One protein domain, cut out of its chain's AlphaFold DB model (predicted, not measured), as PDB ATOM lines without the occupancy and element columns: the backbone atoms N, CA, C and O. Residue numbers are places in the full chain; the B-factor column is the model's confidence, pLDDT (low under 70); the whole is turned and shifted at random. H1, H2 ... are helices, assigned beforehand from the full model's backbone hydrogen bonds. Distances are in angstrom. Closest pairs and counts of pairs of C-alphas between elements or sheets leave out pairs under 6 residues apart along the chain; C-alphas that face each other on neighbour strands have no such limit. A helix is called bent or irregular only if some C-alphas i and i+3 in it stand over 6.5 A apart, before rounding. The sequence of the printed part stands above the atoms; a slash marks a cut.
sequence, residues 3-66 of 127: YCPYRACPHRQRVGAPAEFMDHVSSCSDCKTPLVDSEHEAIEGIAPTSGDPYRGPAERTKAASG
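This is residues 3 to 66 of the 127 residues of an uncharacterized protein of Sorangium cellulosum (UniProt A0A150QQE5). This domain has little regular structure: residues 3 to 44 wind into a body of loops with the short helices H1 and H2 at separate places on it, and the tail from residue 45 runs along one side and ends in H3. The 64 printed residues hold three named helices, H1, H2, H3 in that order, and no named strand; the class is all helix, with only 18 residues in named elements. The whole is compact, with a radius of gyration of the C-alphas of 11.0 A and spans of 27 by 26 by 20 A.

Look first at H1, residues 10 to 15; it is apart from H2, residues 39 to 44, and from H3, residues 61 to 66. H2 and H3 are apart too. Every O i to N i+4 pair is within hydrogen-bond range in H1 and H2; in H3 it is 1 of 2.

Find C-alpha 10 at (77.321, 46.021, 75.832); from there H1 runs 8.8 A to C-alpha 15. H2 begins at C-alpha 39, (67.102, 31.193, 75.718), and is 8.8 A long. H3, 8.9 A, ends at C-alpha 66, (86.230, 20.704, 72.831); it is neither bent nor irregular, but only just: C-alphas 63 and 66 are 6.4 A apart.

The C-alphas farthest apart, of Arg 14 and Gly 66, are 31.2 A apart. The printed part has no cut. Both links are long, 23 residues from H1 to H2 and 16 from H2 to H3. Look for pLDDT under 70 at residues 45 to 66.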
ATOM      1  N   TYR A   3      71.266  33.527  70.942       87.75
ATOM      2  CA  TYR A   3      71.346  34.455  72.066       87.75
ATOM      3  C   TYR A   3      72.777  34.649  72.565       87.75
ATOM      4  O   TYR A   3      73.603  33.735  72.532       87.75
ATOM      5  N   CYS A   4      73.093  35.851  73.051       87.81
ATOM      6  CA  CYS A   4      74.390  36.119  73.676       87.81
ATOM      7  C   CYS A   4      74.386  35.692  75.159       87.81
ATOM      8  O   CYS A   4      73.688  36.316  75.966       87.81
ATOM      9  N   PRO A   5      75.215  34.709  75.566       86.06
ATOM     10  CA  PRO A   5      75.257  34.252  76.956       86.06
ATOM     11  C   PRO A   5      76.053  35.189  77.879       86.06
ATOM     12  O   PRO A   5      76.030  35.033  79.099       86.06
ATOM     13  N   TYR A   6      76.776  36.175  77.338       84.50
ATOM     14  CA  TYR A   6      77.626  37.051  78.142       84.50
ATOM     15  C   TYR A   6      76.808  38.183  78.775       84.50
ATOM     16  O   TYR A   6      76.407  39.136  78.104       84.50
ATOM     17  N   ARG A   7      76.557  38.082  80.088       82.44
ATOM     18  CA  ARG A   7      75.706  39.028  80.837       82.44
ATOM     19  C   ARG A   7      76.247  40.463  80.837       82.44
ATOM     20  O   ARG A   7      75.460  41.401  80.842       82.44
ATOM     21  N   ALA A   8      77.567  40.632  80.775       82.50
ATOM     22  CA  ALA A   8      78.225  41.940  80.728       82.50
ATOM     23  C   ALA A   8      78.389  42.505  79.302       82.50
ATOM     24  O   ALA A   8      79.054  43.520  79.117       82.50
ATOM     25  N   CYS A   9      77.817  41.864  78.277       84.50
ATOM     26  CA  CYS A   9      77.947  42.342  76.906       84.50
ATOM     27  C   CYS A   9      77.252  43.710  76.713       84.50
ATOM     28  O   CYS A   9      76.053  43.808  76.989       84.50
ATOM     29  N   PRO A  10      77.934  44.725  76.142       85.19
ATOM     30  CA  PRO A  10      77.321  46.021  75.832       85.19
ATOM     31  C   PRO A  10      76.102  45.921  74.906       85.19
ATOM     32  O   PRO A  10      75.159  46.696  75.028       85.19
ATOM     33  N   HIS A  11      76.086  44.949  73.987       85.06
ATOM     34  CA  HIS A  11      74.914  44.658  73.158       85.06
ATOM     35  C   HIS A  11      73.709  44.281  74.023       85.06
ATOM     36  O   HIS A  11      72.658  44.899  73.934       85.06
ATOM     37  N   ARG A  12      73.882  43.324  74.938       85.31
ATOM     38  CA  ARG A  12      72.807  42.868  75.824       85.31
ATOM     39  C   ARG A  12      72.284  43.981  76.735       85.31
ATOM     40  O   ARG A  12      71.089  44.049  76.981       85.31
ATOM     41  N   GLN A  13      73.154  44.880  77.189       84.12
ATOM     42  CA  GLN A  13      72.740  46.044  77.981       84.12
ATOM     43  C   GLN A  13      71.892  47.045  77.179       84.12
ATOM     44  O   GLN A  13      71.052  47.721  77.761       84.12
ATOM     45  N   ARG A  14      72.097  47.132  75.859       85.75
ATOM     46  CA  ARG A  14      71.359  48.046  74.972       85.75
ATOM     47  C   ARG A  14      70.052  47.460  74.448       85.75
ATOM     48  O   ARG A  14      69.065  48.181  74.383       85.75
ATOM     49  N   VAL A  15      70.055  46.186  74.052       85.25
ATOM     50  CA  VAL A  15      68.916  45.546  73.366       85.25
ATOM     51  C   VAL A  15      68.026  44.737  74.321       85.25
ATOM     52  O   VAL A  15      66.888  44.434  73.989       85.25
ATOM     53  N   GLY A  16      68.511  44.421  75.526       80.62
ATOM     54  CA  GLY A  16      67.780  43.650  76.530       80.62
ATOM     55  C   GLY A  16      68.347  42.247  76.755       80.62
ATOM     56  O   GLY A  16      69.234  41.767  76.045       80.62
ATOM     57  N   ALA A  17      67.855  41.596  77.809       76.88
ATOM     58  CA  ALA A  17      68.238  40.249  78.207       76.88
ATOM     59  C   ALA A  17      67.012  39.322  78.114       76.88
ATOM     60  O   ALA A  17      66.097  39.510  78.913       76.88
ATOM     61  N   PRO A  18      66.998  38.320  77.215       78.31
ATOM     62  CA  PRO A  18      68.082  37.879  76.330       78.31
ATOM     63  C   PRO A  18      68.170  38.694  75.026       78.31
ATOM     64  O   PRO A  18      67.169  39.150  74.489       78.31
ATOM     65  N   ALA A  19      69.392  38.876  74.513       81.31
ATOM     66  CA  ALA A  19      69.617  39.600  73.262       81.31
ATOM     67  C   ALA A  19      69.615  38.624  72.083       81.31
ATOM     68  O   ALA A  19      70.477  37.739  72.035       81.31
ATOM     69  N   GLU A  20      68.665  38.796  71.165       84.56
ATOM     70  CA  GLU A  20      68.423  37.885  70.044       84.56
ATOM     71  C   GLU A  20      69.295  38.196  68.823       84.56
ATOM     72  O   GLU A  20      69.611  39.346  68.521       84.56
ATOM     73  N   PHE A  21      69.668  37.145  68.101       87.44
ATOM     74  CA  PHE A  21      70.441  37.185  66.867       87.44
ATOM     75  C   PHE A  21      69.819  36.253  65.830       87.44
ATOM     76  O   PHE A  21      69.237  35.215  66.163       87.44
ATOM     77  N   MET A  22      70.017  36.594  64.554       86.38
ATOM     78  CA  MET A  22      69.623  35.734  63.440       86.38
ATOM     79  C   MET A  22      70.411  34.416  63.447       86.38
ATOM     80  O   MET A  22      71.592  34.383  63.792       86.38
ATOM     81  N   ASP A  23      69.782  33.337  62.981       81.88
ATOM     82  CA  ASP A  23      70.318  31.970  63.092       81.88
ATOM     83  C   ASP A  23      71.642  31.735  62.349       81.88
ATOM     84  O   ASP A  23      72.423  30.858  62.726       81.88
ATOM     85  N   HIS A  24      71.945  32.532  61.321       84.31
ATOM     86  CA  HIS A  24      73.215  32.444  60.594       84.31
ATOM     87  C   HIS A  24      74.387  33.103  61.342       84.31
ATOM     88  O   HIS A  24      75.548  32.848  61.024       84.31
ATOM     89  N   VAL A  25      74.115  33.927  62.359       84.75
ATOM     90  CA  VAL A  25      75.151  34.561  63.178       84.75
ATOM     91  C   VAL A  25      75.640  33.550  64.215       84.75
ATOM     92  O   VAL A  25      74.858  32.912  64.913       84.75
ATOM     93  N   SER A  26      76.953  33.356  64.316       85.75
ATOM     94  CA  SER A  26      77.560  32.382  65.240       85.75
ATOM     95  C   SER A  26      78.250  33.025  66.446       85.75
ATOM     96  O   SER A  26      78.535  32.346  67.435       85.75
ATOM     97  N   SER A  27      78.512  34.332  66.387       86.94
ATOM     98  CA  SER A  27      79.199  35.089  67.433       86.94
ATOM     99  C   SER A  27      78.632  36.498  67.565       86.94
ATOM    100  O   SER A  27      78.213  37.103  66.582       86.94
ATOM    101  N   CYS A  28      78.616  37.022  68.791       86.38
ATOM    102  CA  CYS A  28      78.183  38.391  69.051       86.38
ATOM    103  C   CYS A  28      79.168  39.394  68.428       86.38
ATOM    104  O   CYS A  28      80.378  39.289  68.634       86.38
ATOM    105  N   SER A  29      78.652  40.397  67.714       85.88
ATOM    106  CA  SER A  29      79.436  41.483  67.109       85.88
ATOM    107  C   SER A  29      80.320  42.214  68.118       85.88
ATOM    108  O   SER A  29      81.486  42.473  67.812       85.88
ATOM    109  N   ASP A  30      79.776  42.489  69.306       86.31
ATOM    110  CA  ASP A  30      80.370  43.336  70.339       86.31
ATOM    111  C   ASP A  30      81.349  42.574  71.237       86.31
ATOM    112  O   ASP A  30      82.508  42.955  71.352       86.31
ATOM    113  N   CYS A  31      80.909  41.480  71.869       81.81
ATOM    114  CA  CYS A  31      81.749  40.746  72.826       81.81
ATOM    115  C   CYS A  31      82.481  39.539  72.229       81.81
ATOM    116  O   CYS A  31      83.207  38.863  72.956       81.81
ATOM    117  N   LYS A  32      82.243  39.206  70.951       85.19
ATOM    118  CA  LYS A  32      82.795  38.030  70.244       85.19
ATOM    119  C   LYS A  32      82.500  36.672  70.895       85.19
ATOM    120  O   LYS A  32      82.935  35.640  70.389       85.19
ATOM    121  N   THR A  33      81.717  36.648  71.974       82.62
ATOM    122  CA  THR A  33      81.273  35.418  72.628       82.62
ATOM    123  C   THR A  33      80.394  34.644  71.652       82.62
ATOM    124  O   THR A  33      79.524  35.246  71.006       82.62
ATOM    125  N   PRO A  34      80.610  33.330  71.500       84.75
ATOM    126  CA  PRO A  34      79.784  32.551  70.609       84.75
ATOM    127  C   PRO A  34      78.365  32.427  71.168       84.75
ATOM    128  O   PRO A  34      78.170  32.353  72.383       84.75
ATOM    129  N   LEU A  35      77.392  32.436  70.266       86.88
ATOM    130  CA  LEU A  35      75.981  32.467  70.630       86.88
ATOM    131  C   LEU A  35      75.482  31.072  71.027       86.88
ATOM    132  O   LEU A  35      76.018  30.066  70.556       86.88
ATOM    133  N   VAL A  36      74.479  31.038  71.902       87.25
ATOM    134  CA  VAL A  36      73.775  29.823  72.338       87.25
ATOM    135  C   VAL A  36      72.411  29.742  71.663       87.25
ATOM    136  O   VAL A  36      71.810  30.771  71.356       87.25
ATOM    137  N   ASP A  37      71.937  28.524  71.420       85.31
ATOM    138  CA  ASP A  37      70.657  28.279  70.743       85.31
ATOM    139  C   ASP A  37      69.472  28.249  71.726       85.31
ATOM    140  O   ASP A  37      68.321  28.340  71.305       85.31
ATOM    141  N   SER A  38      69.734  28.148  73.037       83.69
ATOM    142  CA  SER A  38      68.694  28.146  74.066       83.69
ATOM    143  C   SER A  38      68.617  29.481  74.809       83.69
ATOM    144  O   SER A  38      69.615  30.062  75.244       83.69
ATOM    145  N   GLU A  39      67.391  29.971  74.969       82.25
ATOM    146  CA  GLU A  39      67.102  31.193  75.718       82.25
ATOM    147  C   GLU A  39      67.501  31.047  77.194       82.25
ATOM    148  O   GLU A  39      68.084  31.949  77.796       82.25
ATOM    149  N   HIS A  40      67.257  29.863  77.760       79.50
ATOM    150  CA  HIS A  40      67.575  29.544  79.144       79.50
ATOM    151  C   HIS A  40      69.079  29.655  79.440       79.50
ATOM    152  O   HIS A  40      69.458  30.334  80.394       79.50
ATOM    153  N   GLU A  41      69.950  29.114  78.576       75.44
ATOM    154  CA  GLU A  41      71.408  29.275  78.714       75.44
ATOM    155  C   GLU A  41      71.842  30.739  78.592       75.44
ATOM    156  O   GLU A  41      72.823  31.162  79.209       75.44
ATOM    157  N   ALA A  42      71.118  31.549  77.819       78.75
ATOM    158  CA  ALA A  42      71.403  32.973  77.707       78.75
ATOM    159  C   ALA A  42      71.017  33.744  78.975       78.75
ATOM    160  O   ALA A  42      71.713  34.688  79.377       78.75
ATOM    161  N   ILE A  43      69.920  33.345  79.623       74.38
ATOM    162  CA  ILE A  43      69.464  33.902  80.895       74.38
ATOM    163  C   ILE A  43      70.441  33.508  82.004       74.38
ATOM    164  O   ILE A  43      70.964  34.403  82.674       74.38
ATOM    165  N   GLU A  44      70.759  32.219  82.157       77.19
ATOM    166  CA  GLU A  44      71.742  31.712  83.126       77.19
ATOM    167  C   GLU A  44      73.120  32.337  82.906       77.19
ATOM    168  O   GLU A  44      73.720  32.858  83.843       77.19
ATOM    169  N   GLY A  45      73.544  32.434  81.649       66.25
ATOM    170  CA  GLY A  45      74.689  33.207  81.200       66.25
ATOM    171  C   GLY A  45      76.029  32.842  81.845       66.25
ATOM    172  O   GLY A  45      76.154  32.060  82.780       66.25
ATOM    173  N   ILE A  46      77.087  33.461  81.332       67.12
ATOM    174  CA  ILE A  46      78.425  33.377  81.922       67.12
ATOM    175  C   ILE A  46      78.633  34.664  82.722       67.12
ATOM    176  O   ILE A  46      78.674  35.756  82.146       67.12
ATOM    177  N   ALA A  47      78.725  34.549  84.049       58.75
ATOM    178  CA  ALA A  47      79.049  35.684  84.909       58.75
ATOM    179  C   ALA A  47      80.478  36.186  84.608       58.75
ATOM    180  O   ALA A  47      81.387  35.369  84.410       58.75
ATOM    181  N   PRO A  48      80.710  37.512  84.557       55.56
ATOM    182  CA  PRO A  48      82.052  38.045  84.368       55.56
ATOM    183  C   PRO A  48      82.936  37.629  85.549       55.56
ATOM    184  O   PRO A  48      82.617  37.887  86.707       55.56
ATOM    185  N   THR A  49      84.060  36.972  85.264       53.12
ATOM    186  CA  THR A  49      85.076  36.668  86.280       53.12
ATOM    187  C   THR A  49      85.940  37.915  86.445       53.12
ATOM    188  O   THR A  49      86.905  38.069  85.715       53.12
ATOM    189  N   SER A  50      85.500  38.842  87.307       51.34
ATOM    190  CA  SER A  50      86.244  39.974  87.911       51.34
ATOM    191  C   SER A  50      87.531  40.445  87.203       51.34
ATOM    192  O   SER A  50      88.598  40.525  87.811       51.34
ATOM    193  N   GLY A  51      87.447  40.763  85.918       53.47
ATOM    194  CA  GLY A  51      88.591  41.135  85.105       53.47
ATOM    195  C   GLY A  51      88.079  41.804  83.848       53.47
ATOM    196  O   GLY A  51      87.265  41.210  83.153       53.47
ATOM    197  N   ASP A  52      88.503  43.055  83.664       53.28
ATOM    198  CA  ASP A  52      88.404  43.896  82.467       53.28
ATOM    199  C   ASP A  52      87.248  43.563  81.484       53.28
ATOM    200  O   ASP A  52      87.327  42.567  80.760       53.28
ATOM    201  N   PRO A  53      86.204  44.417  81.376       54.12
ATOM    202  CA  PRO A  53      85.062  44.219  80.472       54.12
ATOM    203  C   PRO A  53      85.438  44.000  78.998       54.12
ATOM    204  O   PRO A  53      84.628  43.473  78.233       54.12
ATOM    205  N   TYR A  54      86.647  44.408  78.593       51.72
ATOM    206  CA  TYR A  54      87.170  44.268  77.235       51.72
ATOM    207  C   TYR A  54      88.099  43.064  77.052       51.72
ATOM    208  O   TYR A  54      88.391  42.684  75.914       51.72
ATOM    209  N   ARG A  55      88.523  42.399  78.133       53.84
ATOM    210  CA  ARG A  55      89.276  41.142  78.066       53.84
ATOM    211  C   ARG A  55      88.290  40.002  77.842       53.84
ATOM    212  O   ARG A  55      87.894  39.275  78.749       53.84
ATOM    213  N   GLY A  56      87.826  39.913  76.597       49.81
ATOM    214  CA  GLY A  56      86.795  38.974  76.187       49.81
ATOM    215  C   GLY A  56      87.151  37.511  76.507       49.81
ATOM    216  O   GLY A  56      88.326  37.147  76.586       49.81
ATOM    217  N   PRO A  57      86.149  36.621  76.621       50.88
ATOM    218  CA  PRO A  57      86.322  35.196  76.934       50.88
ATOM    219  C   PRO A  57      87.012  34.371  75.821       50.88
ATOM    220  O   PRO A  57      86.911  33.139  75.802       50.88
ATOM    221  N   ALA A  58      87.719  35.019  74.892       51.41
ATOM    222  CA  ALA A  58      88.406  34.403  73.759       51.41
ATOM    223  C   ALA A  58      89.473  33.380  74.191       51.41
ATOM    224  O   ALA A  58      89.694  32.392  73.492       51.41
ATOM    225  N   GLU A  59      90.092  33.561  75.362       47.88
ATOM    226  CA  GLU A  59      91.067  32.592  75.882       47.88
ATOM    227  C   GLU A  59      90.411  31.403  76.601       47.88
ATOM    228  O   GLU A  59      90.882  30.275  76.473       47.88
ATOM    229  N   ARG A  60      89.270  31.598  77.279       47.97
ATOM    230  CA  ARG A  60      88.577  30.507  77.997       47.97
ATOM    231  C   ARG A  60      87.740  29.615  77.082       47.97
ATOM    232  O   ARG A  60      87.533  28.438  77.375       47.97
ATOM    233  N   THR A  61      87.288  30.140  75.946       49.22
ATOM    234  CA  THR A  61      86.492  29.374  74.976       49.22
ATOM    235  C   THR A  61      87.302  28.333  74.215       49.22
ATOM    236  O   THR A  61      86.700  27.359  73.779       49.22
ATOM    237  N   LYS A  62      88.638  28.433  74.138       47.66
ATOM    238  CA  LYS A  62      89.473  27.357  73.569       47.66
ATOM    239  C   LYS A  62      89.435  26.069  74.405       47.66
ATOM    240  O   LYS A  62      89.493  24.980  73.842       47.66
ATOM    241  N   ALA A  63      89.272  26.180  75.728       43.69
ATOM    242  CA  ALA A  63      89.155  25.024  76.621       43.69
ATOM    243  C   ALA A  63      87.737  24.413  76.624       43.69
ATOM    244  O   ALA A  63      87.591  23.199  76.736       43.69
ATOM    245  N   ALA A  64      86.691  25.227  76.429       45.25
ATOM    246  CA  ALA A  64      85.301  24.758  76.351       45.25
ATOM    247  C   ALA A  64      84.844  24.380  74.923       45.25
ATOM    248  O   ALA A  64      83.839  23.692  74.748       45.25
ATOM    249  N   SER A  65      85.589  24.767  73.879       47.00
ATOM    250  CA  SER A  65      85.287  24.431  72.479       47.00
ATOM    251  C   SER A  65      85.527  22.963  72.110       47.00
ATOM    252  O   SER A  65      85.171  22.554  71.009       47.00
ATOM    253  N   GLY A  66      86.077  22.152  73.021       44.56
ATOM    254  CA  GLY A  66      86.230  20.704  72.831       44.56
ATOM    255  C   GLY A  66      84.906  19.927  72.794       44.56
ATOM    256  O   GLY A  66      84.899  18.766  72.398       44.56
TER     257      GLY A  66